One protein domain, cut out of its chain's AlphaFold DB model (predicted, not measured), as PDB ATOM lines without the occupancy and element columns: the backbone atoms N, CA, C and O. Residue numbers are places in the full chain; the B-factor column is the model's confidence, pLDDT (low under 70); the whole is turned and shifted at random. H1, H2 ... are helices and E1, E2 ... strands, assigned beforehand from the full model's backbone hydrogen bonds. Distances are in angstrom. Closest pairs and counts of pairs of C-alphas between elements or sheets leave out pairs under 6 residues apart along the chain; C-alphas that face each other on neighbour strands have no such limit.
ATOM      1  N   GLN A  66      21.651  11.565  -5.043       97.62
ATOM      2  CA  GLN A  66      22.323  10.870  -6.146       97.62
ATOM      3  C   GLN A  66      23.305  11.777  -6.902       97.62
ATOM      4  O   GLN A  66      24.351  11.332  -7.379       97.62
ATOM      5  N   LYS A  67      22.981  13.074  -7.012       98.31
ATOM      6  CA  LYS A  67      23.882  14.067  -7.608       98.31
ATOM      7  C   LYS A  67      25.078  14.343  -6.706       98.31
ATOM      8  O   LYS A  67      26.162  14.567  -7.232       98.31
ATOM      9  N   TRP A  68      24.899  14.263  -5.390       98.56
ATOM     10  CA  TRP A  68      25.998  14.329  -4.432       98.56
ATOM     11  C   TRP A  68      26.924  13.125  -4.510       98.56
ATOM     12  O   TRP A  68      28.131  13.322  -4.551       98.56
ATOM     13  N   LEU A  69      26.396  11.904  -4.624       98.38
ATOM     14  CA  LEU A  69      27.235  10.716  -4.821       98.38
ATOM     15  C   LEU A  69      28.089  10.839  -6.090       98.38
ATOM     16  O   LEU A  69      29.299  10.637  -6.041       98.38
ATOM     17  N   SER A  70      27.481  11.270  -7.205       98.19
ATOM     18  CA  SER A  70      28.228  11.551  -8.442       98.19
ATOM     19  C   SER A  70      29.305  12.623  -8.219       98.19
ATOM     20  O   SER A  70      30.453  12.439  -8.611       98.19
ATOM     21  N   PHE A  71      28.954  13.720  -7.540       98.62
ATOM     22  CA  PHE A  71      29.893  14.791  -7.208       98.62
ATOM     23  C   PHE A  71      31.076  14.288  -6.371       98.62
ATOM     24  O   PHE A  71      32.213  14.598  -6.710       98.62
ATOM     25  N   PHE A  72      30.848  13.498  -5.317       98.56
ATOM     26  CA  PHE A  72      31.931  12.970  -4.483       98.56
ATOM     27  C   PHE A  72      32.865  12.063  -5.288       98.56
ATOM     28  O   PHE A  72      34.082  12.222  -5.198       98.56
ATOM     29  N   HIS A  73      32.334  11.181  -6.141       98.06
ATOM     30  CA  HIS A  73      33.168  10.358  -7.022       98.06
ATOM     31  C   HIS A  73      33.991  11.185  -8.017       98.06
ATOM     32  O   HIS A  73      35.148  10.843  -8.274       98.06
ATOM     33  N   ASP A  74      33.431  12.263  -8.565       97.81
ATOM     34  CA  ASP A  74      34.120  13.132  -9.524       97.81
ATOM     35  C   ASP A  74      35.149  14.052  -8.862       97.81
ATOM     36  O   ASP A  74      36.210  14.310  -9.435       97.81
ATOM     37  N   PHE A  75      34.850  14.541  -7.661       97.75
ATOM     38  CA  PHE A  75      35.698  15.468  -6.921       97.75
ATOM     39  C   PHE A  75      36.866  14.748  -6.241       97.75
ATOM     40  O   PHE A  75      38.020  15.136  -6.421       97.75
ATOM     41  N   ILE A  76      36.581  13.666  -5.506       97.00
ATOM     42  CA  ILE A  76      37.595  12.872  -4.796       97.00
ATOM     43  C   ILE A  76      38.436  12.075  -5.803       97.00
ATOM     44  O   ILE A  76      39.649  11.963  -5.635       97.00
ATOM     45  N   ARG A  77      37.808  11.557  -6.873       96.12
ATOM     46  CA  ARG A  77      38.386  10.563  -7.801       96.12
ATOM     47  C   ARG A  77      39.013   9.387  -7.040       96.12
ATOM     48  O   ARG A  77      40.210   9.144  -7.190       96.12
ATOM     49  N   PRO A  78      38.214   8.682  -6.218       96.31
ATOM     50  CA  PRO A  78      38.728   7.658  -5.322       96.31
ATOM     51  C   PRO A  78      39.343   6.501  -6.120       96.31
ATOM     52  O   PRO A  78      38.756   6.048  -7.110       96.31
ATOM     53  N   GLU A  79      40.497   6.001  -5.682       95.75
ATOM     54  CA  GLU A  79      41.014   4.710  -6.141       95.75
ATOM     55  C   GLU A  79      40.195   3.585  -5.497       95.75
ATOM     56  O   GLU A  79      39.761   2.665  -6.198       95.75
ATOM     57  N   GLY A  80      39.920   3.719  -4.192       97.06
ATOM     58  CA  GLY A  80      39.170   2.761  -3.385       97.06
ATOM     59  C   GLY A  80      37.894   3.351  -2.790       97.06
ATOM     60  O   GLY A  80      37.917   4.422  -2.178       97.06
ATOM     61  N   TYR A  81      36.784   2.631  -2.949       98.12
ATOM     62  CA  TYR A  81      35.469   2.980  -2.412       98.12
ATOM     63  C   TYR A  81      34.842   1.807  -1.655       98.12
ATOM     64  O   TYR A  81      34.931   0.666  -2.113       98.12
ATOM     65  N   ILE A  82      34.166   2.083  -0.538       98.56
ATOM     66  CA  ILE A  82      33.318   1.099   0.151       98.56
ATOM     67  C   ILE A  82      31.897   1.626   0.354       98.56
ATOM     68  O   ILE A  82      31.697   2.764   0.769       98.56
ATOM     69  N   GLU A  83      30.915   0.772   0.096       98.69
ATOM     70  CA  GLU A  83      29.501   1.016   0.361       98.69
ATOM     71  C   GLU A  83      28.964  -0.036   1.332       98.69
ATOM     72  O   GLU A  83      29.042  -1.238   1.060       98.69
ATOM     73  N   ILE A  84      28.416   0.417   2.457       98.81
ATOM     74  CA  ILE A  84      27.652  -0.415   3.389       98.81
ATOM     75  C   ILE A  84      26.172  -0.141   3.134       98.81
ATOM     76  O   ILE A  84      25.741   0.994   3.292       98.81
ATOM     77  N   GLY A  85      25.414  -1.173   2.757       98.25
ATOM     78  CA  GLY A  85      24.030  -1.030   2.290       98.25
ATOM     79  C   GLY A  85      23.959  -0.797   0.782       98.25
ATOM     80  O   GLY A  85      23.866   0.325   0.304       98.25
ATOM     81  N   VAL A  86      24.010  -1.887   0.016       98.06
ATOM     82  CA  VAL A  86      24.013  -1.866  -1.458       98.06
ATOM     83  C   VAL A  86      22.588  -1.888  -2.013       98.06
ATOM     84  O   VAL A  86      22.328  -1.365  -3.097       98.06
ATOM     85  N   ALA A  87      21.660  -2.533  -1.302       97.50
ATOM     86  CA  ALA A  87      20.265  -2.720  -1.676       97.50
ATOM     87  C   ALA A  87      20.093  -3.216  -3.126       97.50
ATOM     88  O   ALA A  87      20.324  -4.391  -3.423       97.50
ATOM     89  N   ASP A  88      19.670  -2.343  -4.040       97.19
ATOM     90  CA  ASP A  88      19.460  -2.666  -5.452       97.19
ATOM     91  C   ASP A  88      20.596  -2.202  -6.387       97.19
ATOM     92  O   ASP A  88      20.553  -2.464  -7.594       97.19
ATOM     93  N   GLY A  89      21.631  -1.565  -5.832       97.50
ATOM     94  CA  GLY A  89      22.759  -0.966  -6.542       97.50
ATOM     95  C   GLY A  89      22.513   0.472  -7.014       97.50
ATOM     96  O   GLY A  89      23.266   0.964  -7.855       97.50
ATOM     97  N   ASN A  90      21.454   1.150  -6.544       96.81
ATOM     98  CA  ASN A  90      21.118   2.503  -6.995       96.81
ATOM     99  C   ASN A  90      22.194   3.549  -6.680       96.81
ATOM    100  O   ASN A  90      22.448   4.397  -7.529       96.81
ATOM    101  N   SER A  91      22.816   3.500  -5.509       97.44
ATOM    102  CA  SER A  91      23.988   4.307  -5.130       97.44
ATOM    103  C   SER A  91      25.226   3.872  -5.912       97.44
ATOM    104  O   SER A  91      25.853   4.680  -6.599       97.44
ATOM    105  N   LEU A  92      25.505   2.568  -5.903       97.25
ATOM    106  CA  LEU A  92      26.703   1.979  -6.494       97.25
ATOM    107  C   LEU A  92      26.859   2.239  -8.007       97.25
ATOM    108  O   LEU A  92      27.977   2.287  -8.520       97.25
ATOM    109  N   GLN A  93      25.764   2.459  -8.746       97.25
ATOM    110  CA  GLN A  93      25.827   2.791 -10.179       97.25
ATOM    111  C   GLN A  93      26.537   4.130 -10.476       97.25
ATOM    112  O   GLN A  93      26.928   4.367 -11.620       97.25
ATOM    113  N   TYR A  94      26.667   5.019  -9.481       97.00
ATOM    114  CA  TYR A  94      27.327   6.323  -9.625       97.00
ATOM    115  C   TYR A  94      28.843   6.262  -9.420       97.00
ATOM    116  O   TYR A  94      29.521   7.263  -9.642       97.00
ATOM    117  N   VAL A  95      29.384   5.103  -9.034       97.31
ATOM    118  CA  VAL A  95      30.828   4.919  -8.894       97.31
ATOM    119  C   VAL A  95      31.510   5.070 -10.253       97.31
ATOM    120  O   VAL A  95      31.127   4.444 -11.247       97.31
ATOM    121  N   ASN A  96      32.570   5.876 -10.286       96.56
ATOM    122  CA  ASN A  96      33.342   6.105 -11.499       96.56
ATOM    123  C   ASN A  96      34.001   4.807 -12.016       96.56
ATOM    124  O   ASN A  96      34.516   4.024 -11.220       96.56
ATOM    125  N   PRO A  97      34.068   4.570 -13.344       96.00
ATOM    126  CA  PRO A  97      34.616   3.322 -13.893       96.00
ATOM    127  C   PRO A  97      36.075   3.020 -13.517       96.00
ATOM    128  O   PRO A  97      36.493   1.867 -13.573       96.00
ATOM    129  N   SER A  98      36.861   4.044 -13.172       94.44
ATOM    130  CA  SER A  98      38.254   3.903 -12.730       94.44
ATOM    131  C   SER A  98      38.404   3.524 -11.256       94.44
ATOM    132  O   SER A  98      39.494   3.131 -10.854       94.44
ATOM    133  N   THR A  99      37.344   3.660 -10.459       96.25
ATOM    134  CA  THR A  99      37.336   3.352  -9.026       96.25
ATOM    135  C   THR A  99      37.103   1.859  -8.814       96.25
ATOM    136  O   THR A  99      36.265   1.248  -9.483       96.25
ATOM    137  N   LYS A 100      37.815   1.267  -7.854       96.75
ATOM    138  CA  LYS A 100      37.500  -0.064  -7.337       96.75
ATOM    139  C   LYS A 100      36.558   0.061  -6.149       96.75
ATOM    140  O   LYS A 100      36.818   0.837  -5.235       96.75
ATOM    141  N   ALA A 101      35.477  -0.706  -6.168       97.44
ATOM    142  CA  ALA A 101      34.446  -0.643  -5.143       97.44
ATOM    143  C   ALA A 101      34.303  -1.957  -4.373       97.44
ATOM    144  O   ALA A 101      34.354  -3.047  -4.948       97.44
ATOM    145  N   ILE A 102      34.036  -1.837  -3.080       98.44
ATOM    146  CA  ILE A 102      33.489  -2.894  -2.236       98.44
ATOM    147  C   ILE A 102      32.045  -2.525  -1.907       98.44
ATOM    148  O   ILE A 102      31.767  -1.386  -1.547       98.44
ATOM    149  N   GLY A 103      31.129  -3.483  -2.022       98.50
ATOM    150  CA  GLY A 103      29.756  -3.344  -1.541       98.50
ATOM    151  C   GLY A 103      29.433  -4.435  -0.527       98.50
ATOM    152  O   GLY A 103      29.658  -5.610  -0.816       98.50
ATOM    153  N   VAL A 104      28.906  -4.069   0.639       98.81
ATOM    154  CA  VAL A 104      28.576  -5.000   1.728       98.81
ATOM    155  C   VAL A 104      27.112  -4.848   2.106       98.81
ATOM    156  O   VAL A 104      26.676  -3.768   2.498       98.81
ATOM    157  N   ASP A 105      26.345  -5.927   1.975       98.69
ATOM    158  CA  ASP A 105      24.917  -5.936   2.295       98.69
ATOM    159  C   ASP A 105      24.399  -7.382   2.417       98.69
ATOM    160  O   ASP A 105      24.554  -8.161   1.473       98.69
ATOM    161  N   PRO A 106      23.737  -7.781   3.517       98.12
ATOM    162  CA  PRO A 106      23.298  -9.165   3.718       98.12
ATOM    163  C   PRO A 106      22.190  -9.618   2.751       98.12
ATOM    164  O   PRO A 106      21.968 -10.817   2.563       98.12
ATOM    165  N   ALA A 107      21.475  -8.688   2.118       97.44
ATOM    166  CA  ALA A 107      20.235  -8.949   1.404       97.44
ATOM    167  C   ALA A 107      20.170  -8.361  -0.018       97.44
ATOM    168  O   ALA A 107      19.136  -8.543  -0.665       97.44
ATOM    169  N   TYR A 108      21.244  -7.761  -0.548       97.44
ATOM    170  CA  TYR A 108      21.207  -7.066  -1.843       97.44
ATOM    171  C   TYR A 108      20.608  -7.887  -3.001       97.44
ATOM    172  O   TYR A 108      20.767  -9.118  -3.101       97.44
ATOM    173  N   VAL A 109      19.965  -7.172  -3.928       97.44
ATOM    174  CA  VAL A 109      19.424  -7.672  -5.198       97.44
ATOM    175  C   VAL A 109      19.712  -6.650  -6.299       97.44
ATOM    176  O   VAL A 109      18.903  -5.764  -6.566       97.44
ATOM    177  N   ILE A 110      20.860  -6.788  -6.964       97.62
ATOM    178  CA  ILE A 110      21.299  -5.833  -7.990       97.62
ATOM    179  C   ILE A 110      20.333  -5.810  -9.176       97.62
ATOM    180  O   ILE A 110      20.096  -6.836  -9.819       97.62
ATOM    181  N   ASN A 111      19.827  -4.620  -9.501       97.00
ATOM    182  CA  ASN A 111      19.009  -4.374 -10.692       97.00
ATOM    183  C   ASN A 111      19.472  -3.153 -11.515       97.00
ATOM    184  O   ASN A 111      18.796  -2.765 -12.471       97.00
ATOM    185  N   LYS A 112      20.618  -2.562 -11.158       96.81
ATOM    186  CA  LYS A 112      21.245  -1.429 -11.854       96.81
ATOM    187  C   LYS A 112      22.465  -1.854 -12.668       96.81
ATOM    188  O   LYS A 112      23.052  -2.908 -12.433       96.81
ATOM    189  N   ASP A 113      22.850  -1.001 -13.613       94.81
ATOM    190  CA  ASP A 113      24.064  -1.148 -14.423       94.81
ATOM    191  C   ASP A 113      25.272  -0.562 -13.674       94.81
ATOM    192  O   ASP A 113      25.512   0.645 -13.710       94.81
ATOM    193  N   ILE A 114      26.009  -1.414 -12.957       95.44
ATOM    194  CA  ILE A 114      27.224  -1.024 -12.232       95.44
ATOM    195  C   ILE A 114      28.409  -1.082 -13.199       95.44
ATOM    196  O   ILE A 114      28.754  -2.146 -13.713       95.44
ATOM    197  N   ARG A 115      29.025   0.076 -13.456       93.38
ATOM    198  CA  ARG A 115      30.089   0.226 -14.466       93.38
ATOM    199  C   ARG A 115      31.501   0.090 -13.917       93.38
ATOM    200  O   ARG A 115      32.425  -0.167 -14.688       93.38
ATOM    201  N   SER A 116      31.677   0.327 -12.625       94.69
ATOM    202  CA  SER A 116      32.951   0.160 -11.940       94.69
ATOM    203  C   SER A 116      33.245  -1.319 -11.704       94.69
ATOM    204  O   SER A 116      32.358  -2.175 -11.727       94.69
ATOM    205  N   TRP A 117      34.515  -1.638 -11.462       96.00
ATOM    206  CA  TRP A 117      34.837  -2.942 -10.898       96.00
ATOM    207  C   TRP A 117      34.363  -2.960  -9.442       96.00
ATOM    208  O   TRP A 117      34.771  -2.109  -8.650       96.00
ATOM    209  N   SER A 118      33.497  -3.909  -9.091       96.38
ATOM    210  CA  SER A 118      32.957  -4.032  -7.735       96.38
ATOM    211  C   SER A 118      33.073  -5.457  -7.210       96.38
ATOM    212  O   SER A 118      32.696  -6.410  -7.898       96.38
ATOM    213  N   LYS A 119      33.534  -5.600  -5.966       97.50
ATOM    214  CA  LYS A 119      33.435  -6.844  -5.198       97.50
ATOM    215  C   LYS A 119      32.279  -6.722  -4.206       97.50
ATOM    216  O   LYS A 119      32.288  -5.846  -3.347       97.50
ATOM    217  N   LEU A 120      31.269  -7.580  -4.352       98.31
ATOM    218  CA  LEU A 120      30.061  -7.558  -3.525       98.31
ATOM    219  C   LEU A 120      30.076  -8.699  -2.508       98.31
ATOM    220  O   LEU A 120      30.327  -9.852  -2.867       98.31
ATOM    221  N   PHE A 121      29.759  -8.375  -1.260       98.56
ATOM    222  CA  PHE A 121      29.735  -9.294  -0.132       98.56
ATOM    223  C   PHE A 121      28.319  -9.374   0.428       98.56
ATOM    224  O   PHE A 121      27.794  -8.399   0.967       98.56
ATOM    225  N   LYS A 122      27.692 -10.549   0.288       98.38
ATOM    226  CA  LYS A 122      26.319 -10.786   0.749       98.38
ATOM    227  C   LYS A 122      26.271 -11.216   2.219       98.38
ATOM    228  O   LYS A 122      25.867 -12.338   2.521       98.38
ATOM    229  N   ILE A 123      26.771 -10.357   3.101       98.56
ATOM    230  CA  ILE A 123      26.918 -10.579   4.549       98.56
ATOM    231  C   ILE A 123      26.669  -9.272   5.314       98.56
ATOM    232  O   ILE A 123      26.601  -8.201   4.716       98.56
ATOM    233  N   GLU A 124      26.530  -9.367   6.634       98.56
ATOM    234  CA  GLU A 124      26.464  -8.207   7.530       98.56
ATOM    235  C   GLU A 124      27.821  -7.482   7.603       98.56
ATOM    236  O   GLU A 124      28.871  -8.114   7.455       98.56
ATOM    237  N   SER A 125      27.812  -6.166   7.850       98.56
ATOM    238  CA  SER A 125      29.036  -5.352   7.893       98.56
ATOM    239  C   SER A 125      29.990  -5.775   9.010       98.56
ATOM    240  O   SER A 125      31.184  -5.910   8.756       98.56
ATOM    241  N   ASP A 126      29.473  -6.089  10.203       98.38
ATOM    242  CA  ASP A 126      30.274  -6.627  11.311       98.38
ATOM    243  C   ASP A 126      31.039  -7.893  10.880       98.38
ATOM    244  O   ASP A 126      32.234  -8.017  11.141       98.38
ATOM    245  N   GLN A 127      30.381  -8.813  10.162       98.62
ATOM    246  CA  GLN A 127      31.031 -10.025   9.655       98.62
ATOM    247  C   GLN A 127      32.083  -9.707   8.591       98.62
ATOM    248  O   GLN A 127      33.157 -10.303   8.593       98.62
ATOM    249  N   PHE A 128      31.801  -8.752   7.704       98.69
ATOM    250  CA  PHE A 128      32.757  -8.329   6.689       98.69
ATOM    251  C   PHE A 128      34.059  -7.806   7.309       98.69
ATOM    252  O   PHE A 128      35.127  -8.293   6.954       98.69
ATOM    253  N   PHE A 129      33.977  -6.887   8.275       97.75
ATOM    254  CA  PHE A 129      35.164  -6.327   8.930       97.75
ATOM    255  C   PHE A 129      35.888  -7.322   9.857       97.75
ATOM    256  O   PHE A 129      37.037  -7.083  10.224       97.75
ATOM    257  N   MET A 130      35.250  -8.434  10.242       97.62
ATOM    258  CA  MET A 130      35.918  -9.533  10.955       97.62
ATOM    259  C   MET A 130      36.703 -10.459  10.021       97.62
ATOM    260  O   MET A 130      37.774 -10.934  10.396       97.62
ATOM    261  N   ASP A 131      36.163 -10.742   8.835       98.12
ATOM    262  CA  ASP A 131      36.697 -11.774   7.940       98.12
ATOM    263  C   ASP A 131      37.625 -11.230   6.849       98.12
ATOM    264  O   ASP A 131      38.417 -11.993   6.290       98.12
ATOM    265  N   PHE A 132      37.515  -9.941   6.517       96.94
ATOM    266  CA  PHE A 132      38.171  -9.343   5.359       96.94
ATOM    267  C   PHE A 132      38.892  -8.042   5.713       96.94
ATOM    268  O   PHE A 132      38.407  -7.238   6.506       96.94
ATOM    269  N   ASP A 133      40.028  -7.812   5.053       93.56
ATOM    270  CA  ASP A 133      40.723  -6.524   5.029       93.56
ATOM    271  C   ASP A 133      40.305  -5.759   3.754       93.56
ATOM    272  O   ASP A 133      40.611  -6.203   2.638       93.56
ATOM    273  N   PRO A 134      39.616  -4.605   3.869       94.19
ATOM    274  CA  PRO A 134      39.203  -3.808   2.714       94.19
ATOM    275  C   PRO A 134      40.343  -3.429   1.760       94.19
ATOM    276  O   PRO A 134      40.128  -3.393   0.548       94.19
ATOM    277  N   LYS A 135      41.559  -3.177   2.260       90.75
ATOM    278  CA  LYS A 135      42.717  -2.822   1.422       90.75
ATOM    279  C   LYS A 135      43.199  -4.016   0.607       90.75
ATOM    280  O   LYS A 135      43.524  -3.872  -0.575       90.75
ATOM    281  N   GLU A 136      43.214  -5.207   1.205       92.50
ATOM    282  CA  GLU A 136      43.512  -6.439   0.468       92.50
ATOM    283  C   GLU A 136      42.467  -6.688  -0.621       92.50
ATOM    284  O   GLU A 136      42.818  -7.023  -1.755       92.50
ATOM    285  N   GLU A 137      41.196  -6.439  -0.312       94.88
ATOM    286  CA  GLU A 137      40.090  -6.688  -1.233       94.88
ATOM    287  C   GLU A 137      39.989  -5.687  -2.388       94.88
ATOM    288  O   GLU A 137      39.617  -6.050  -3.508       94.88
ATOM    289  N   LEU A 138      40.403  -4.440  -2.160       92.06
ATOM    290  CA  LEU A 138      40.626  -3.453  -3.217       92.06
ATOM    291  C   LEU A 138      41.935  -3.724  -3.986       92.06
ATOM    292  O   LEU A 138      42.101  -3.321  -5.146       92.06
ATOM    293  N   GLY A 139      42.879  -4.443  -3.378       86.62
ATOM    294  CA  GLY A 139      44.203  -4.723  -3.927       86.62
ATOM    295  C   GLY A 139      45.126  -3.499  -3.959       86.62
ATOM    296  O   GLY A 139      46.019  -3.443  -4.807       86.62
ATOM    297  N   HIS A 140      44.884  -2.506  -3.099       83.31
ATOM    298  CA  HIS A 140      45.748  -1.345  -2.851       83.31
ATOM    299  C   HIS A 140      45.431  -0.725  -1.476       83.31
ATOM    300  O   HIS A 140      44.464  -1.092  -0.823       83.31
ATOM    301  N   SER A 141      46.265   0.205  -1.010       71.75
ATOM    302  CA  SER A 141      46.273   0.645   0.393       71.75
ATOM    303  C   SER A 141      45.316   1.786   0.754       71.75
ATOM    304  O   SER A 141      45.336   2.210   1.908       71.75
ATOM    305  N   LEU A 142      44.563   2.344  -0.195       81.81
ATOM    306  CA  LEU A 142      43.835   3.601   0.010       81.81
ATOM    307  C   LEU A 142      42.329   3.381  -0.088       81.81
ATOM    308  O   LEU A 142      41.815   3.031  -1.146       81.81
ATOM    309  N   LEU A 143      41.638   3.595   1.029       94.44
ATOM    310  CA  LEU A 143      40.197   3.770   1.055       94.44
ATOM    311  C   LEU A 143      39.907   5.271   1.064       94.44
ATOM    312  O   LEU A 143      40.034   5.913   2.102       94.44
ATOM    313  N   ASP A 144      39.562   5.840  -0.086       96.94
ATOM    314  CA  ASP A 144      39.462   7.296  -0.262       96.94
ATOM    315  C   ASP A 144      38.044   7.823   0.002       96.94
ATOM    316  O   ASP A 144      37.854   8.978   0.390       96.94
ATOM    317  N   PHE A 145      37.031   6.986  -0.225       98.44
ATOM    318  CA  PHE A 145      35.629   7.366  -0.080       98.44
ATOM    319  C   PHE A 145      34.800   6.206   0.477       98.44
ATOM    320  O   PHE A 145      34.952   5.064   0.049       98.44
ATOM    321  N   ALA A 146      33.900   6.495   1.413       98.62
ATOM    322  CA  ALA A 146      32.949   5.521   1.923       98.62
ATOM    323  C   ALA A 146      31.533   6.090   2.002       98.62
ATOM    324  O   ALA A 146      31.347   7.268   2.322       98.62
ATOM    325  N   PHE A 147      30.547   5.227   1.773       98.88
ATOM    326  CA  PHE A 147      29.132   5.529   1.942       98.88
ATOM    327  C   PHE A 147      28.484   4.524   2.901       98.88
ATOM    328  O   PHE A 147      28.589   3.313   2.709       98.88
ATOM    329  N   ILE A 148      27.851   5.033   3.958       98.88
ATOM    330  CA  ILE A 148      27.174   4.252   4.996       98.88
ATOM    331  C   ILE A 148      25.666   4.497   4.868       98.88
ATOM    332  O   ILE A 148      25.177   5.575   5.209       98.88
ATOM    333  N   ASP A 149      24.955   3.483   4.380       98.19
ATOM    334  CA  ASP A 149      23.504   3.450   4.132       98.19
ATOM    335  C   ASP A 149      22.936   2.045   4.450       98.19
ATOM    336  O   ASP A 149      22.120   1.475   3.731       98.19
ATOM    337  N   GLY A 150      23.486   1.420   5.501       96.81
ATOM    338  CA  GLY A 150      23.198   0.043   5.904       96.81
ATOM    339  C   GLY A 150      22.015  -0.074   6.865       96.81
ATOM    340  O   GLY A 150      20.863   0.162   6.517       96.81
ATOM    341  N   LEU A 151      22.279  -0.502   8.103       95.88
ATOM    342  CA  LEU A 151      21.243  -0.556   9.135       95.88
ATOM    343  C   LEU A 151      21.034   0.838   9.740       95.88
ATOM    344  O   LEU A 151      21.981   1.453  10.220       95.88
ATOM    345  N   HIS A 152      19.785   1.302   9.790       96.00
ATOM    346  CA  HIS A 152      19.440   2.660  10.230       96.00
ATOM    347  C   HIS A 152      19.407   2.816  11.761       96.00
ATOM    348  O   HIS A 152      18.505   3.433  12.333       96.00
ATOM    349  N   THR A 153      20.364   2.202  12.456       97.19
ATOM    350  CA  THR A 153      20.543   2.399  13.891       97.19
ATOM    351  C   THR A 153      21.877   3.075  14.169       97.19
ATOM    352  O   THR A 153      22.914   2.652  13.657       97.19
ATOM    353  N   PHE A 154      21.875   4.124  14.994       97.12
ATOM    354  CA  PHE A 154      23.067   4.958  15.203       97.12
ATOM    355  C   PHE A 154      24.273   4.173  15.717       97.12
ATOM    356  O   PHE A 154      25.406   4.496  15.391       97.12
ATOM    357  N   ASP A 155      24.031   3.161  16.544       98.25
ATOM    358  CA  ASP A 155      25.049   2.309  17.138       98.25
ATOM    359  C   ASP A 155      25.712   1.417  16.090       98.25
ATOM    360  O   ASP A 155      26.926   1.237  16.146       98.25
ATOM    361  N   GLN A 156      24.960   0.925  15.101       98.69
ATOM    362  CA  GLN A 156      25.547   0.171  13.996       98.69
ATOM    363  C   GLN A 156      26.267   1.100  13.016       98.69
ATOM    364  O   GLN A 156      27.428   0.858  12.706       98.69
ATOM    365  N   ALA A 157      25.647   2.215  12.620       98.69
ATOM    366  CA  ALA A 157      26.290   3.200  11.751       98.69
ATOM    367  C   ALA A 157      27.589   3.763  12.368       98.69
ATOM    368  O   ALA A 157      28.572   3.995  11.664       98.69
ATOM    369  N   LEU A 158      27.631   3.945  13.695       98.81
ATOM    370  CA  LEU A 158      28.839   4.352  14.414       98.81
ATOM    371  C   LEU A 158      29.914   3.256  14.413       98.81
ATOM    372  O   LEU A 158      31.090   3.582  14.261       98.81
ATOM    373  N   LYS A 159      29.548   1.975  14.558       98.69
ATOM    374  CA  LYS A 159      30.502   0.862  14.400       98.69
ATOM    375  C   LYS A 159      31.059   0.795  12.986       98.69
ATOM    376  O   LYS A 159      32.270   0.658  12.833       98.69
ATOM    377  N   ASP A 160      30.204   0.934  11.974       98.81
ATOM    378  CA  ASP A 160      30.623   0.945  10.572       98.81
ATOM    379  C   ASP A 160      31.618   2.090  10.328       98.81
ATOM    380  O   ASP A 160      32.685   1.866   9.763       98.81
ATOM    381  N   PHE A 161      31.344   3.289  10.857       98.81
ATOM    382  CA  PHE A 161      32.288   4.408  10.834       98.81
ATOM    383  C   PHE A 161      33.623   4.078  11.509       98.81
ATOM    384  O   PHE A 161      34.671   4.344  10.928       98.81
ATOM    385  N   ILE A 162      33.605   3.494  12.714       98.75
ATOM    386  CA  ILE A 162      34.822   3.113  13.450       98.75
ATOM    387  C   ILE A 162      35.654   2.111  12.642       98.75
ATOM    388  O   ILE A 162      36.874   2.242  12.569       98.75
ATOM    389  N   ASN A 163      35.010   1.117  12.030       98.44
ATOM    390  CA  ASN A 163      35.693   0.106  11.226       98.44
ATOM    391  C   ASN A 163      36.262   0.696   9.931       98.44
ATOM    392  O   ASN A 163      37.399   0.402   9.573       98.44
ATOM    393  N   ILE A 164      35.521   1.583   9.269       98.12
ATOM    394  CA  ILE A 164      35.983   2.279   8.064       98.12
ATOM    395  C   ILE A 164      37.123   3.255   8.391       98.12
ATOM    396  O   ILE A 164      38.083   3.339   7.626       98.12
ATOM    397  N   GLU A 165      37.072   3.965   9.526       98.00
ATOM    398  CA  GLU A 165      38.133   4.894   9.938       98.00
ATOM    399  C   GLU A 165      39.479   4.162  10.066       98.00
ATOM    400  O   GLU A 165      40.483   4.679   9.579       98.00
ATOM    401  N   LYS A 166      39.511   2.937  10.609       96.31
ATOM    402  CA  LYS A 166      40.735   2.110  10.713       96.31
ATOM    403  C   LYS A 166      41.392   1.837   9.352       96.31
ATOM    404  O   LYS A 166      42.617   1.739   9.256       96.31
ATOM    405  N   GLU A 167      40.592   1.792   8.290       95.25
ATOM    406  CA  GLU A 167      41.055   1.536   6.924       95.25
ATOM    407  C   GLU A 167      41.306   2.798   6.091       95.25
ATOM    408  O   GLU A 167      41.774   2.713   4.954       95.25
ATOM    409  N   SER A 168      41.055   3.967   6.677       95.38
ATOM    410  CA  SER A 168      41.125   5.273   6.027       95.38
ATOM    411  C   SER A 168      42.525   5.915   6.051       95.38
ATOM    412  O   SER A 168      43.502   5.371   6.573       95.38
ATOM    413  N   HIS A 169      42.615   7.120   5.490       94.50
ATOM    414  CA  HIS A 169      43.704   8.078   5.664       94.50
ATOM    415  C   HIS A 169      43.130   9.487   5.903       94.50
ATOM    416  O   HIS A 169      41.930   9.716   5.791       94.50
ATOM    417  N   GLU A 170      43.991  10.471   6.179       93.12
ATOM    418  CA  GLU A 170      43.586  11.836   6.575       93.12
ATOM    419  C   GLU A 170      42.669  12.568   5.573       93.12
ATOM    420  O   GLU A 170      41.978  13.517   5.940       93.12
ATOM    421  N   LYS A 171      42.664  12.133   4.303       94.81
ATOM    422  CA  LYS A 171      41.857  12.730   3.228       94.81
ATOM    423  C   LYS A 171      40.626  11.913   2.855       94.81
ATOM    424  O   LYS A 171      39.845  12.382   2.031       94.81
ATOM    425  N   THR A 172      40.447  10.736   3.444       97.19
ATOM    426  CA  THR A 172      39.263   9.917   3.216       97.19
ATOM    427  C   THR A 172      38.010  10.687   3.615       97.19
ATOM    428  O   THR A 172      37.975  11.349   4.657       97.19
ATOM    429  N   VAL A 173      36.970  10.578   2.794       98.62
ATOM    430  CA  VAL A 173      35.647  11.135   3.087       98.62
ATOM    431  C   VAL A 173      34.701   9.990   3.422       98.62
ATOM    432  O   VAL A 173      34.597   9.032   2.661       98.62
ATOM    433  N   ILE A 174      33.989  10.088   4.544       98.88
ATOM    434  CA  ILE A 174      32.894   9.170   4.879       98.88
ATOM    435  C   ILE A 174      31.586   9.947   4.800       98.88
ATOM    436  O   ILE A 174      31.455  11.017   5.400       98.88
ATOM    437  N   VAL A 175      30.625   9.406   4.057       98.88
ATOM    438  CA  VAL A 175      29.282   9.965   3.916       98.88
ATOM    439  C   VAL A 175      28.258   9.003   4.502       98.88
ATOM    440  O   VAL A 175      28.269   7.818   4.194       98.88
ATOM    441  N   PHE A 176      27.352   9.523   5.319       98.88
ATOM    442  CA  PHE A 176      26.203   8.803   5.852       98.88
ATOM    443  C   PHE A 176      24.933   9.249   5.139       98.88
ATOM    444  O   PHE A 176      24.742  10.452   4.922       98.88
ATOM    445  N   HIS A 177      24.049   8.307   4.837       98.06
ATOM    446  CA  HIS A 177      22.677   8.606   4.445       98.06
ATOM    447  C   HIS A 177      21.759   8.736   5.673       98.06
ATOM    448  O   HIS A 177      22.150   8.406   6.794       98.06
ATOM    449  N   ASP A 178      20.537   9.235   5.465       95.69
ATOM    450  CA  ASP A 178      19.473   9.269   6.478       95.69
ATOM    451  C   ASP A 178      19.824  10.046   7.760       95.69
ATOM    452  O   ASP A 178      19.535   9.650   8.892       95.69
ATOM    453  N   ILE A 179      20.418  11.227   7.574       95.31
ATOM    454  CA  ILE A 179      20.940  12.062   8.667       95.31
ATOM    455  C   ILE A 179      19.994  13.185   9.101       95.31
ATOM    456  O   ILE A 179      20.143  13.734  10.190       95.31
ATOM    457  N   TYR A 180      19.012  13.543   8.285       94.50
ATOM    458  CA  TYR A 180      18.184  14.724   8.484       94.50
ATOM    459  C   TYR A 180      16.684  14.381   8.522       94.50
ATOM    460  O   TYR A 180      15.967  14.588   7.539       94.50
ATOM    461  N   PRO A 181      16.167  13.894   9.667       92.06
ATOM    462  CA  PRO A 181      14.756  13.554   9.811       92.06
ATOM    463  C   PRO A 181      13.850  14.780   9.737       92.06
ATOM    464  O   PRO A 181      14.208  15.884  10.161       92.06
ATOM    465  N   VAL A 182      12.646  14.569   9.208       91.50
ATOM    466  CA  VAL A 182      11.619  15.607   9.003       91.50
ATOM    467  C   VAL A 182      10.483  15.540  10.017       91.50
ATOM    468  O   VAL A 182       9.730  16.503  10.147       91.50
ATOM    469  N   ASP A 183      10.377  14.432  10.748       89.69
ATOM    470  CA  ASP A 183       9.463  14.257  11.869       89.69
ATOM    471  C   ASP A 183       9.967  13.161  12.839       89.69
ATOM    472  O   ASP A 183      10.865  12.389  12.493       89.69
ATOM    473  N   PRO A 184       9.394  13.060  14.055       88.81
ATOM    474  CA  PRO A 184       9.768  12.016  15.013       88.81
ATOM    475  C   PRO A 184       9.447  10.581  14.566       88.81
ATOM    476  O   PRO A 184      10.051   9.637  15.061       88.81
ATOM    477  N   ILE A 185       8.492  10.392  13.647       90.31
ATOM    478  CA  ILE A 185       8.081   9.054  13.189       90.31
ATOM    479  C   ILE A 185       9.179   8.457  12.305       90.31
ATOM    480  O   ILE A 185       9.593   7.317  12.505       90.31
ATOM    481  N   SER A 186       9.687   9.250  11.365       91.50
ATOM    482  CA  SER A 186      10.782   8.878  10.473       91.50
ATOM    483  C   SER A 186      12.122   8.743  11.202       91.50
ATOM    484  O   SER A 186      12.941   7.931  10.780       91.50
ATOM    485  N   ALA A 187      12.317   9.471  12.309       91.75
ATOM    486  CA  ALA A 187      13.485   9.376  13.192       91.75
ATOM    487  C   ALA A 187      13.426   8.216  14.207       91.75
ATOM    488  O   ALA A 187      14.356   8.028  14.997       91.75
ATOM    489  N   ASN A 188      12.316   7.474  14.258       90.69
ATOM    490  CA  ASN A 188      12.122   6.456  15.279       90.69
ATOM    491  C   ASN A 188      13.048   5.264  15.033       90.69
ATOM    492  O   ASN A 188      13.100   4.742  13.923       90.69
ATOM    493  N   ARG A 189      13.725   4.761  16.069       93.19
ATOM    494  CA  ARG A 189      14.580   3.567  15.950       93.19
ATOM    495  C   ARG A 189      13.824   2.345  15.417       93.19
ATOM    496  O   ARG A 189      14.391   1.538  14.688       93.19
ATOM    497  N   GLN A 190      12.559   2.177  15.797       93.06
ATOM    498  CA  GLN A 190      11.701   1.146  15.226       93.06
ATOM    499  C   GLN A 190      11.099   1.649  13.920       93.06
ATOM    500  O   GLN A 190      10.570   2.756  13.839       93.06
ATOM    501  N   ARG A 191      11.128   0.803  12.893       94.19
ATOM    502  CA  ARG A 191      10.510   1.131  11.614       94.19
ATOM    503  C   ARG A 191       8.988   1.098  11.728       94.19
ATOM    504  O   ARG A 191       8.394   0.023  11.767       94.19
ATOM    505  N   LEU A 192       8.372   2.278  11.748       89.75
ATOM    506  CA  LEU A 192       6.912   2.448  11.776       89.75
ATOM    507  C   LEU A 192       6.319   2.752  10.390       89.75
ATOM    508  O   LEU A 192       5.130   2.538  10.162       89.75
ATOM    509  N   THR A 193       7.143   3.251   9.471       93.25
ATOM    510  CA  THR A 193       6.752   3.778   8.154       93.25
ATOM    511  C   THR A 193       7.743   3.336   7.069       93.25
ATOM    512  O   THR A 193       8.794   2.751   7.359       93.25
ATOM    513  N   ASN A 194       7.420   3.569   5.793       94.25
ATOM    514  CA  ASN A 194       8.364   3.288   4.709       94.25
ATOM    515  C   ASN A 194       9.450   4.359   4.627       94.25
ATOM    516  O   ASN A 194      10.617   3.999   4.484       94.25
ATOM    517  N   PHE A 195       9.066   5.634   4.737       95.25
ATOM    518  CA  PHE A 195       9.966   6.763   4.921       95.25
ATOM    519  C   PHE A 195      10.499   6.710   6.354       95.25
ATOM    520  O   PHE A 195       9.818   7.106   7.303       95.25
ATOM    521  N   TRP A 196      11.682   6.124   6.510       95.44
ATOM    522  CA  TRP A 196      12.253   5.771   7.802       95.44
ATOM    523  C   TRP A 196      13.772   5.904   7.764       95.44
ATOM    524  O   TRP A 196      14.444   5.136   7.081       95.44
ATOM    525  N   LEU A 197      14.282   6.868   8.524       94.56
ATOM    526  CA  LEU A 197      15.706   7.164   8.672       94.56
ATOM    527  C   LEU A 197      16.310   6.451   9.887       94.56
ATOM    528  O   LEU A 197      17.526   6.456  10.076       94.56
ATOM    529  N   GLY A 198      15.452   5.895  10.748       94.56
ATOM    530  CA  GLY A 198      15.858   5.386  12.044       94.56
ATOM    531  C   GLY A 198      16.492   6.472  12.906       94.56
ATOM    532  O   GLY A 198      16.194   7.660  12.768       94.56
ATOM    533  N   ASP A 199      17.389   6.067  13.798       94.06
ATOM    534  CA  ASP A 199      18.080   7.000  14.689       94.06
ATOM    535  C   ASP A 199      19.514   7.337  14.234       94.06
ATOM    536  O   ASP A 199      20.254   7.977  14.982       94.06
ATOM    537  N   THR A 200      19.885   6.998  12.989       95.38
ATOM    538  CA  THR A 200      21.213   7.225  12.373       95.38
ATOM    539  C   THR A 200      21.716   8.656  12.531       95.38
ATOM    540  O   THR A 200      22.888   8.863  12.828       95.38
ATOM    541  N   TRP A 201      20.838   9.655  12.427       94.00
ATOM    542  CA  TRP A 201      21.166  11.076  12.595       94.00
ATOM    543  C   TRP A 201      21.957  11.401  13.880       94.00
ATOM    544  O   TRP A 201      22.720  12.371  13.905       94.00
ATOM    545  N   LYS A 202      21.842  10.575  14.935       94.00
ATOM    546  CA  LYS A 202      22.594  10.718  16.193       94.00
ATOM    547  C   LYS A 202      24.111  10.614  16.004       94.00
ATOM    548  O   LYS A 202      24.846  11.161  16.829       94.00
ATOM    549  N   VAL A 203      24.606   9.987  14.929       96.94
ATOM    550  CA  VAL A 203      26.055   9.898  14.662       96.94
ATOM    551  C   VAL A 203      26.703  11.278  14.553       96.94
ATOM    552  O   VAL A 203      27.820  11.464  15.024       96.94
ATOM    553  N   ILE A 204      25.995  12.282  14.028       96.25
ATOM    554  CA  ILE A 204      26.550  13.628  13.850       96.25
ATOM    555  C   ILE A 204      26.885  14.305  15.188       96.25
ATOM    556  O   ILE A 204      28.051  14.660  15.391       96.25
ATOM    557  N   PRO A 205      25.941  14.491  16.135       94.06
ATOM    558  CA  PRO A 205      26.281  15.057  17.435       94.06
ATOM    559  C   PRO A 205      27.234  14.164  18.245       94.06
ATOM    560  O   PRO A 205      28.019  14.709  19.021       94.06
ATOM    561  N   ILE A 206      27.216  12.834  18.068       96.31
ATOM    562  CA  ILE A 206      28.191  11.927  18.699       96.31
ATOM    563  C   ILE A 206      29.607  12.249  18.212       96.31
ATOM    564  O   ILE A 206      30.476  12.573  19.024       96.31
ATOM    565  N   ILE A 207      29.844  12.204  16.899       98.25
ATOM    566  CA  ILE A 207      31.177  12.413  16.326       98.25
ATOM    567  C   ILE A 207      31.670  13.820  16.674       98.25
ATOM    568  O   ILE A 207      32.778  13.965  17.173       98.25
ATOM    569  N   ARG A 208      30.827  14.852  16.550       96.31
ATOM    570  CA  ARG A 208      31.204  16.231  16.917       96.31
ATOM    571  C   ARG A 208      31.590  16.394  18.389       96.31
ATOM    572  O   ARG A 208      32.417  17.245  18.707       96.31
ATOM    573  N   LYS A 209      30.982  15.619  19.292       96.12
ATOM    574  CA  LYS A 209      31.276  15.670  20.731       96.12
ATOM    575  C   LYS A 209      32.572  14.936  21.077       96.12
ATOM    576  O   LYS A 209      33.369  15.461  21.847       96.12
ATOM    577  N   TYR A 210      32.756  13.725  20.554       98.19
ATOM    578  CA  TYR A 210      33.870  12.849  20.938       98.19
ATOM    579  C   TYR A 210      35.113  13.028  20.057       98.19
ATOM    580  O   TYR A 210      36.209  12.678  20.481       98.19
ATOM    581  N   ARG A 211      34.952  13.585  18.855       98.00
ATOM    582  CA  ARG A 211      36.008  13.835  17.867       98.00
ATOM    583  C   ARG A 211      35.914  15.271  17.321       98.00
ATOM    584  O   ARG A 211      35.665  15.464  16.129       98.00
ATOM    585  N   PRO A 212      36.043  16.303  18.180       97.06
ATOM    586  CA  PRO A 212      35.860  17.701  17.781       97.06
ATOM    587  C   PRO A 212      36.907  18.205  16.775       97.06
ATOM    588  O   PRO A 212      36.748  19.294  16.230       97.06
ATOM    589  N   GLU A 213      37.985  17.453  16.555       96.19
ATOM    590  CA  GLU A 213      38.996  17.725  15.537       96.19
ATOM    591  C   GLU A 213      38.573  17.313  14.119       96.19
ATOM    592  O   GLU A 213      39.176  17.786  13.160       96.19
ATOM    593  N   LEU A 214      37.558  16.452  13.976       97.19
ATOM    594  CA  LEU A 214      37.026  16.065  12.672       97.19
ATOM    595  C   LEU A 214      36.157  17.179  12.090       97.19
ATOM    596  O   LEU A 214      35.370  17.827  12.788       97.19
ATOM    597  N   THR A 215      36.222  17.337  10.773       96.69
ATOM    598  CA  THR A 215      35.261  18.169  10.051       96.69
ATOM    599  C   THR A 215      34.009  17.341   9.806       96.69
ATOM    600  O   THR A 215      34.059  16.333   9.107       96.69
ATOM    601  N   VAL A 216      32.884  17.772  10.383       97.19
ATOM    602  CA  VAL A 216      31.592  17.076  10.309       97.19
ATOM    603  C   VAL A 216      30.506  18.064   9.923       97.19
ATOM    604  O   VAL A 216      30.317  19.042  10.643       97.19
ATOM    605  N   PHE A 217      29.754  17.822   8.853       97.00
ATOM    606  CA  PHE A 217      28.623  18.672   8.457       97.00
ATOM    607  C   PHE A 217      27.512  17.878   7.772       97.00
ATOM    608  O   PHE A 217      27.743  16.774   7.293       97.00
ATOM    609  N   THR A 218      26.307  18.448   7.709       97.81
ATOM    610  CA  THR A 218      25.152  17.816   7.052       97.81
ATOM    611  C   THR A 218      24.692  18.626   5.848       97.81
ATOM    612  O   THR A 218      24.368  19.807   5.969       97.81
ATOM    613  N   ILE A 219      24.607  17.983   4.688       98.12
ATOM    614  CA  ILE A 219      24.032  18.547   3.469       98.12
ATOM    615  C   ILE A 219      22.518  18.280   3.485       98.12
ATOM    616  O   ILE A 219      22.119  17.113   3.512       98.12
ATOM    617  N   PRO A 220      21.652  19.310   3.429       96.81
ATOM    618  CA  PRO A 220      20.197  19.149   3.432       96.81
ATOM    619  C   PRO A 220      19.675  18.761   2.041       96.81
ATOM    620  O   PRO A 220      18.904  19.489   1.415       96.81
ATOM    621  N   THR A 221      20.147  17.626   1.531       98.00
ATOM    622  CA  THR A 221      19.760  17.071   0.232       98.00
ATOM    623  C   THR A 221      18.584  16.107   0.364       98.00
ATOM    624  O   THR A 221      18.458  15.378   1.341       98.00
ATOM    625  N   TYR A 222      17.695  16.106  -0.625       97.75
ATOM    626  CA  TYR A 222      16.538  15.217  -0.637       97.75
ATOM    627  C   TYR A 222      16.966  13.744  -0.837       97.75
ATOM    628  O   TYR A 222      17.835  13.496  -1.683       97.75
ATOM    629  N   PRO A 223      16.324  12.767  -0.155       96.25
ATOM    630  CA  PRO A 223      15.129  12.922   0.689       96.25
ATOM    631  C   PRO A 223      15.382  13.169   2.176       96.25
ATOM    632  O   PRO A 223      14.454  13.571   2.871       96.25
ATOM    633  N   SER A 224      16.589  12.917   2.666       95.56
ATOM    634  CA  SER A 224      16.835  12.732   4.100       95.56
ATOM    635  C   SER A 224      18.201  13.242   4.555       95.56
ATOM    636  O   SER A 224      18.613  12.977   5.676       95.56
ATOM    637  N   GLY A 225      18.899  14.011   3.721       96.75
ATOM    638  CA  GLY A 225      20.198  14.601   4.023       96.75
ATOM    639  C   GLY A 225      21.371  13.621   3.984       96.75
ATOM    640  O   GLY A 225      21.216  12.413   4.135       96.75
ATOM    641  N   LEU A 226      22.567  14.178   3.795       98.69
ATOM    642  CA  LEU A 226      23.832  13.446   3.842       98.69
ATOM    643  C   LEU A 226      24.728  14.028   4.931       98.69
ATOM    644  O   LEU A 226      24.999  15.228   4.924       98.69
ATOM    645  N   GLY A 227      25.210  13.189   5.840       98.56
ATOM    646  CA  GLY A 227      26.242  13.556   6.807       98.56
ATOM    647  C   GLY A 227      27.621  13.319   6.214       98.56
ATOM    648  O   GLY A 227      27.863  12.248   5.680       98.56
ATOM    649  N   VAL A 228      28.527  14.286   6.299       98.81
ATOM    650  CA  VAL A 228      29.878  14.215   5.728       98.81
ATOM    651  C   VAL A 228      30.903  14.336   6.845       98.81
ATOM    652  O   VAL A 228      30.805  15.249   7.667       98.81
ATOM    653  N   VAL A 229      31.891  13.440   6.857       98.62
ATOM    654  CA  VAL A 229      33.005  13.433   7.813       98.62
ATOM    655  C   VAL A 229      34.345  13.327   7.079       98.62
ATOM    656  O   VAL A 229      34.498  12.504   6.177       98.62
ATOM    657  N   THR A 230      35.320  14.155   7.466       97.75
ATOM    658  CA  THR A 230      36.702  14.148   6.946       97.75
ATOM    659  C   THR A 230      37.708  14.560   8.034       97.75
ATOM    660  O   THR A 230      37.314  14.968   9.131       97.75
ATOM    661  N   GLY A 231      39.008  14.453   7.743       96.38
ATOM    662  CA  GLY A 231      40.098  14.652   8.709       96.38
ATOM    663  C   GLY A 231      40.380  13.411   9.559       96.38
ATOM    664  O   GLY A 231      40.813  13.527  10.704       96.38
ATOM    665  N   LEU A 232      40.078  12.229   9.016       97.06
ATOM    666  CA  LEU A 232      40.092  10.953   9.727       97.06
ATOM    667  C   LEU A 232      41.481  10.556  10.231       97.06
ATOM    668  O   LEU A 232      42.509  10.919   9.656       97.06
ATOM    669  N   ASN A 233      41.508   9.761  11.301       97.00
ATOM    670  CA  ASN A 233      42.741   9.216  11.852       97.00
ATOM    671  C   ASN A 233      42.602   7.700  12.065       97.00
ATOM    672  O   ASN A 233      42.007   7.295  13.067       97.00
ATOM    673  N   PRO A 234      43.212   6.854  11.210       96.25
ATOM    674  CA  PRO A 234      43.075   5.398  11.299       96.25
ATOM    675  C   PRO A 234      43.662   4.781  12.573       96.25
ATOM    676  O   PRO A 234      43.384   3.630  12.888       96.25
ATOM    677  N   SER A 235      44.481   5.524  13.324       97.31
ATOM    678  CA  SER A 235      45.011   5.079  14.620       97.31
ATOM    679  C   SER A 235      44.163   5.523  15.814       97.31
ATOM    680  O   SER A 235      44.523   5.236  16.957       97.31
ATOM    681  N   SER A 236      43.080   6.271  15.592       98.19
ATOM    682  CA  SER A 236      42.233   6.734  16.683       98.19
ATOM    683  C   SER A 236      41.371   5.607  17.242       98.19
ATOM    684  O   SER A 236      40.712   4.879  16.509       98.19
ATOM    685  N   THR A 237      41.316   5.526  18.567       98.25
ATOM    686  CA  THR A 237      40.482   4.564  19.299       98.25
ATOM    687  C   THR A 237      39.429   5.249  20.163       98.25
ATOM    688  O   THR A 237      38.773   4.588  20.961       98.25
ATOM    689  N   VAL A 238      39.255   6.573  20.055       98.62
ATOM    690  CA  VAL A 238      38.402   7.350  20.977       98.62
ATOM    691  C   VAL A 238      36.950   6.864  20.950       98.62
ATOM    692  O   VAL A 238      36.387   6.564  21.998       98.62
ATOM    693  N   LEU A 239      36.346   6.739  19.765       98.62
ATOM    694  CA  LEU A 239      34.954   6.288  19.642       98.62
ATOM    695  C   LEU A 239      34.785   4.821  20.057       98.62
ATOM    696  O   LEU A 239      33.802   4.491  20.706       98.62
ATOM    697  N   GLU A 240      35.761   3.966  19.741       98.31
ATOM    698  CA  GLU A 240      35.776   2.554  20.146       98.31
ATOM    699  C   GLU A 240      35.888   2.404  21.671       98.31
ATOM    700  O   GLU A 240      35.127   1.666  22.288       98.31
ATOM    701  N   THR A 241      36.783   3.169  22.300       98.62
ATOM    702  CA  THR A 241      37.008   3.157  23.755       98.62
ATOM    703  C   THR A 241      35.768   3.609  24.523       98.62
ATOM    704  O   THR A 241      35.479   3.081  25.595       98.62
ATOM    705  N   HIS A 242      35.030   4.581  23.983       98.50
ATOM    706  CA  HIS A 242      33.820   5.126  24.598       98.50
ATOM    707  C   HIS A 242      32.525   4.501  24.059       98.50
ATOM    708  O   HIS A 242      31.447   4.984  24.399       98.50
ATOM    709  N   PHE A 243      32.590   3.447  23.238       98.62
ATOM    710  CA  PHE A 243      31.431   2.957  22.486       98.62
ATOM    711  C   PHE A 243      30.239   2.606  23.390       98.62
ATOM    712  O   PHE A 243      29.145   3.136  23.198       98.62
ATOM    713  N   ASP A 244      30.452   1.798  24.431       98.38
ATOM    714  CA  ASP A 244      29.381   1.387  25.349       98.38
ATOM    715  C   ASP A 244      28.771   2.578  26.114       98.38
ATOM    716  O   ASP A 244      27.558   2.638  26.323       98.38
ATOM    717  N   GLU A 245      29.596   3.559  26.501       97.94
ATOM    718  CA  GLU A 245      29.151   4.796  27.159       97.94
ATOM    719  C   GLU A 245      28.301   5.653  26.211       97.94
ATOM    720  O   GLU A 245      27.239   6.156  26.598       97.94
ATOM    721  N   ILE A 246      28.752   5.800  24.961       97.62
ATOM    722  CA  ILE A 246      28.041   6.520  23.904       97.62
ATOM    723  C   ILE A 246      26.685   5.862  23.673       97.62
ATOM    724  O   ILE A 246      25.662   6.542  23.735       97.62
ATOM    725  N   VAL A 247      26.653   4.544  23.464       97.62
ATOM    726  CA  VAL A 247      25.407   3.814  23.222       97.62
ATOM    727  C   VAL A 247      24.456   3.977  24.403       97.62
ATOM    728  O   VAL A 247      23.316   4.385  24.198       97.62
ATOM    729  N   ALA A 248      24.916   3.757  25.639       96.19
ATOM    730  CA  ALA A 248      24.078   3.926  26.825       96.19
ATOM    731  C   ALA A 248      23.499   5.348  26.936       96.19
ATOM    732  O   ALA A 248      22.316   5.516  27.236       96.19
ATOM    733  N   THR A 249      24.306   6.369  26.643       93.38
ATOM    734  CA  THR A 249      23.884   7.775  26.695       93.38
ATOM    735  C   THR A 249      22.845   8.087  25.615       93.38
ATOM    736  O   THR A 249      21.748   8.555  25.920       93.38
ATOM    737  N   TYR A 250      23.154   7.799  24.350       92.31
ATOM    738  CA  TYR A 250      22.345   8.217  23.200       92.31
ATOM    739  C   TYR A 250      21.134   7.311  22.929       92.31
ATOM    740  O   TYR A 250      20.206   7.723  22.228       92.31
ATOM    741  N   MET A 251      21.076   6.122  23.540       92.19
ATOM    742  CA  MET A 251      19.867   5.292  23.557       92.19
ATOM    743  C   MET A 251      18.755   5.917  24.413       92.19
ATOM    744  O   MET A 251      17.579   5.721  24.130       92.19
ATOM    745  N   THR A 252      19.120   6.679  25.451       86.38
ATOM    746  CA  THR A 252      18.158   7.349  26.348       86.38
ATOM    747  C   THR A 252      17.804   8.773  25.924       86.38
ATOM    748  O   THR A 252      16.883   9.361  26.486       86.38
ATOM    749  N   MET A 253      18.519   9.327  24.938       76.25
ATOM    750  CA  MET A 253      18.217  10.637  24.365       76.25
ATOM    751  C   MET A 253      16.843  10.582  23.688       76.25
ATOM    752  O   MET A 253      16.650   9.804  22.751       76.25
ATOM    753  N   LEU A 254      15.898  11.372  24.206       65.69
ATOM    754  CA  LEU A 254      14.507  11.380  23.761       65.69
ATOM    755  C   LEU A 254      14.345  12.123  22.434       65.69
ATOM    756  O   LEU A 254      15.026  13.115  22.170       65.69
ATOM    757  N   ASP A 255      13.359  11.682  21.651       62.25
ATOM    758  CA  ASP A 255      13.021  12.236  20.337       62.25
ATOM    759  C   ASP A 255      12.521  13.700  20.394       62.25
ATOM    760  O   ASP A 255      12.409  14.375  19.378       62.25
ATOM    761  N   GLU A 256      12.228  14.238  21.578       53.06
ATOM    762  CA  GLU A 256      11.751  15.619  21.746       53.06
ATOM    763  C   GLU A 256      12.894  16.652  21.685       53.06
ATOM    764  O   GLU A 256      12.690  17.761  21.189       53.06
ATOM    765  N   ASP A 257      14.122  16.261  22.056       50.62
ATOM    766  CA  ASP A 257      15.342  17.068  21.858       50.62
ATOM    767  C   ASP A 257      15.760  17.129  20.366       50.62
ATOM    768  O   ASP A 257      16.652  17.883  19.978       50.62
ATOM    769  N   VAL A 258      15.086  16.352  19.507       53.84
ATOM    770  CA  VAL A 258      15.299  16.235  18.050       53.84
ATOM    771  C   VAL A 258      14.583  17.335  17.276       53.84
ATOM    772  O   VAL A 258      14.879  17.549  16.106       53.84
ATOM    773  N   MET A 259      13.671  18.085  17.899       53.31
ATOM    774  CA  MET A 259      12.802  19.043  17.199       53.31
ATOM    775  C   MET A 259      13.507  20.339  16.745       53.31
ATOM    776  O   MET A 259      12.853  21.243  16.224       53.31
ATOM    777  N   ALA A 260      14.835  20.419  16.878       63.03
ATOM    778  CA  ALA A 260      15.675  21.413  16.207       63.03
ATOM    779  C   ALA A 260      16.925  20.763  15.571       63.03
ATOM    780  O   ALA A 260      18.051  21.082  15.971       63.03
ATOM    781  N   PRO A 261      16.775  19.848  14.589       62.56
ATOM    782  CA  PRO A 261      17.914  19.116  14.040       62.56
ATOM    783  C   PRO A 261      18.958  20.058  13.418       62.56
ATOM    784  O   PRO A 261      20.153  19.779  13.484       62.56
ATOM    785  N   GLU A 262      18.545  21.229  12.917       66.56
ATOM    786  CA  GLU A 262      19.442  22.288  12.438       66.56
ATOM    787  C   GLU A 262      20.550  22.632  13.448       66.56
ATOM    788  O   GLU A 262      21.685  22.903  13.055       66.56
ATOM    789  N   GLN A 263      20.235  22.621  14.748       69.31
ATOM    790  CA  GLN A 263      21.156  23.043  15.806       69.31
ATOM    791  C   GLN A 263      22.234  21.992  16.094       69.31
ATOM    792  O   GLN A 263      23.349  22.328  16.506       69.31
ATOM    793  N   HIS A 264      21.930  20.716  15.855       81.19
ATOM    794  CA  HIS A 264      22.785  19.597  16.252       81.19
ATOM    795  C   HIS A 264      23.507  18.945  15.071       81.19
ATOM    796  O   HIS A 264      24.642  18.488  15.230       81.19
ATOM    797  N   LEU A 265      22.906  18.985  13.880       90.75
ATOM    798  CA  LEU A 265      23.407  18.314  12.682       90.75
ATOM    799  C   LEU A 265      24.488  19.097  11.920       90.75
ATOM    800  O   LEU A 265      25.026  18.593  10.939       90.75
ATOM    801  N   ASN A 266      24.830  20.314  12.357       93.38
ATOM    802  CA  ASN A 266      25.783  21.188  11.661       93.38
ATOM    803  C   ASN A 266      25.445  21.329  10.165       93.38
ATOM    804  O   ASN A 266      26.236  20.984   9.284       93.38
ATOM    805  N   VAL A 267      24.208  21.749   9.895       94.38
ATOM    806  CA  VAL A 267      23.655  21.826   8.541       94.38
ATOM    807  C   VAL A 267      24.334  22.941   7.750       94.38
ATOM    808  O   VAL A 267      24.468  24.064   8.236       94.38
ATOM    809  N   VAL A 268      24.718  22.636   6.513       95.12
ATOM    810  CA  VAL A 268      25.336  23.578   5.574       95.12
ATOM    811  C   VAL A 268      24.450  23.824   4.352       95.12
ATOM    812  O   VAL A 268      23.320  23.343   4.271       95.12
ATOM    813  N   GLN A 269      24.937  24.606   3.389       94.88
ATOM    814  CA  GLN A 269      24.219  24.846   2.139       94.88
ATOM    815  C   GLN A 269      24.221  23.588   1.259       94.88
ATOM    816  O   GLN A 269      25.238  22.907   1.139       94.88
ATOM    817  N   ASN A 270      23.091  23.303   0.607       97.38
ATOM    818  CA  ASN A 270      23.003  22.276  -0.433       97.38
ATOM    819  C   ASN A 270      23.573  22.815  -1.760       97.38
ATOM    820  O   ASN A 270      22.831  23.056  -2.713       97.38
ATOM    821  N   ASP A 271      24.882  23.070  -1.783       97.81
ATOM    822  CA  ASP A 271      25.597  23.693  -2.898       97.81
ATOM    823  C   ASP A 271      26.972  23.045  -3.123       97.81
ATOM    824  O   ASP A 271      27.766  22.909  -2.190       97.81
ATOM    825  N   PHE A 272      27.255  22.647  -4.369       98.31
ATOM    826  CA  PHE A 272      28.485  21.930  -4.721       98.31
ATOM    827  C   PHE A 272      29.749  22.744  -4.459       98.31
ATOM    828  O   PHE A 272      30.724  22.172  -3.976       98.31
ATOM    829  N   GLN A 273      29.731  24.051  -4.748       97.25
ATOM    830  CA  GLN A 273      30.901  24.905  -4.551       97.25
ATOM    831  C   GLN A 273      31.212  25.026  -3.061       97.25
ATOM    832  O   GLN A 273      32.345  24.805  -2.644       97.25
ATOM    833  N   TYR A 274      30.187  25.280  -2.246       95.94
ATOM    834  CA  TYR A 274      30.349  25.342  -0.798       95.94
ATOM    835  C   TYR A 274      30.992  24.063  -0.240       95.94
ATOM    836  O   TYR A 274      31.927  24.130   0.558       95.94
ATOM    837  N   VAL A 275      30.516  22.885  -0.660       97.25
ATOM    838  CA  VAL A 275      31.049  21.606  -0.166       97.25
ATOM    839  C   VAL A 275      32.463  21.336  -0.680       97.25
ATOM    840  O   VAL A 275      33.289  20.871   0.107       97.25
ATOM    841  N   SER A 276      32.791  21.661  -1.937       96.88
ATOM    842  CA  SER A 276      34.182  21.559  -2.407       96.88
ATOM    843  C   SER A 276      35.125  22.449  -1.605       96.88
ATOM    844  O   SER A 276      36.214  22.000  -1.256       96.88
ATOM    845  N   ASP A 277      34.699  23.664  -1.246       95.38
ATOM    846  CA  ASP A 277      35.512  24.588  -0.451       95.38
ATOM    847  C   ASP A 277      35.785  24.004   0.944       95.38
ATOM    848  O   ASP A 277      36.921  24.027   1.419       95.38
ATOM    849  N   GLN A 278      34.771  23.407   1.587       93.69
ATOM    850  CA  GLN A 278      34.945  22.726   2.878       93.69
ATOM    851  C   GLN A 278      35.939  21.560   2.791       93.69
ATOM    852  O   GLN A 278      36.795  21.416   3.667       93.69
ATOM    853  N   LEU A 279      35.850  20.735   1.742       94.69
ATOM    854  CA  LEU A 279      36.765  19.608   1.544       94.69
ATOM    855  C   LEU A 279      38.199  20.075   1.261       94.69
ATOM    856  O   LEU A 279      39.139  19.547   1.852       94.69
ATOM    857  N   ASN A 280      38.373  21.095   0.417       93.88
ATOM    858  CA  ASN A 280      39.682  21.677   0.121       93.88
ATOM    859  C   ASN A 280      40.350  22.222   1.385       93.88
ATOM    860  O   ASN A 280      41.506  21.888   1.653       93.88
ATOM    861  N   VAL A 281      39.609  22.975   2.205       90.12
ATOM    862  CA  VAL A 281      40.102  23.479   3.494       90.12
ATOM    863  C   VAL A 281      40.513  22.327   4.412       90.12
ATOM    864  O   VAL A 281      41.603  22.368   4.983       90.12
ATOM    865  N   ALA A 282      39.691  21.278   4.523       88.00
ATOM    866  CA  ALA A 282      40.012  20.106   5.341       88.00
ATOM    867  C   ALA A 282      41.280  19.374   4.864       88.00
ATOM    868  O   ALA A 282      42.029  18.838   5.675       88.00
ATOM    869  N   TRP A 283      41.561  19.393   3.560       90.25
ATOM    870  CA  TRP A 283      42.772  18.815   2.972       90.25
ATOM    871  C   TRP A 283      43.971  19.773   2.918       90.25
ATOM    872  O   TRP A 283      44.989  19.432   2.306       90.25
ATOM    873  N   GLY A 284      43.867  20.956   3.534       83.88
ATOM    874  CA  GLY A 284      44.933  21.958   3.574       83.88
ATOM    875  C   GLY A 284      45.209  22.635   2.227       83.88
ATOM    876  O   GLY A 284      46.333  23.074   1.986       83.88
TER     877      GLY A 284
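This is residues 66 to 284 of the 287 residues of an uncharacterized protein of Alcaligenes sp. EGD-AK7 (UniProt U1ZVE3). A twisted sheet of seven strands makes the core, with H2, H4 and H5 over one face and H1 and H10 over the other, three layers in all. H6 and H7 lie farther out beside H4 and H5, and H8 and H9 lead from there back toward H10. The printed part has 219 residues with ten named helices and seven named strands, in the order H1 E1 E2 E3 H2 H3 E4 H4 E5 H5 E6 E7 H6 H7 H8 H9 H10; its class is mixed, helices and strands. The mixed sheet runs E3 E2 E1 E4 E5 E7 E6; the whole is compact, with a radius of gyration of the C-alphas of 16.2 A and spans of 45 by 40 by 35 A.

Begin with H1, residues 66 to 76, over E5, residues 173 to 177, at a height over the sheet of 9.1 A. Then find E1, residues 80 to 84, E2, residues 100 to 104, and E3, residues 117 to 121, parallel neighbours in turn, with N 83 and O 102 at 2.8 A and N 103 and O 119 at 2.9 A. H2, residues 125 to 131, and H3, residues 134 to 138, are on the sheet; they join E3 to E4, residues 145 to 148, in a split strand-helix-strand unit, its parallel strands separated by E2 and E1. E4 is parallel to E1, with N 84 and O 147 at 2.9 A, and to E5, with N 148 and O 175 at 2.8 A. H4, residues 154 to 167, over E4 and E5 on the opposite face from H1, makes an unsplit unit with these two neighbours. Its residues 154 to 158 touch H5, residues 200 to 210, closest at the C-alphas of Phe 154 and Thr 200, 4.1 A. E6, residues 215 to 219, and E7, residues 226 to 230, form a hairpin, with N 228 and O 217 at 2.8 A; E7 is antiparallel to E5, with N 176 and O 227 at 2.8 A. E5, H5 and E6 make a second split unit, with E7 between its strands; the three units' crossovers are right-handed. H6, residues 238 to 241, only just touches H4, with 3 pairs of C-alphas within 8 A. H7, residues 243 to 251, and H8, residues 255 to 258, are not on the sheet. H9, residues 261 to 264, is close to but not clearly touching H5. H10, residues 272 to 282, lies over E7 and E6 on the same face as H1. Every O i to N i+4 pair is within hydrogen-bond range in H1, H2, H3, H7 and H10, but 9 of 10 in H4 and 5 of 7 in H5; H6, H8 and H9 are too short for one.

Find C-alpha 66 at (22.323, 10.870, -6.146); H1 runs 15.5 A from there. H4 runs 20.1 A, H5 16.3 A, and H10 15.4 A to C-alpha 282 at (40.012, 20.106, 5.341).

The farthest C-alphas, of Gly 139 and Glu 256, are 46.1 A apart. The printed part has no cut; E1 to E2, E2 to E3 and E5 to H5 are long links. Residues 254 to 263 have pLDDT under 70.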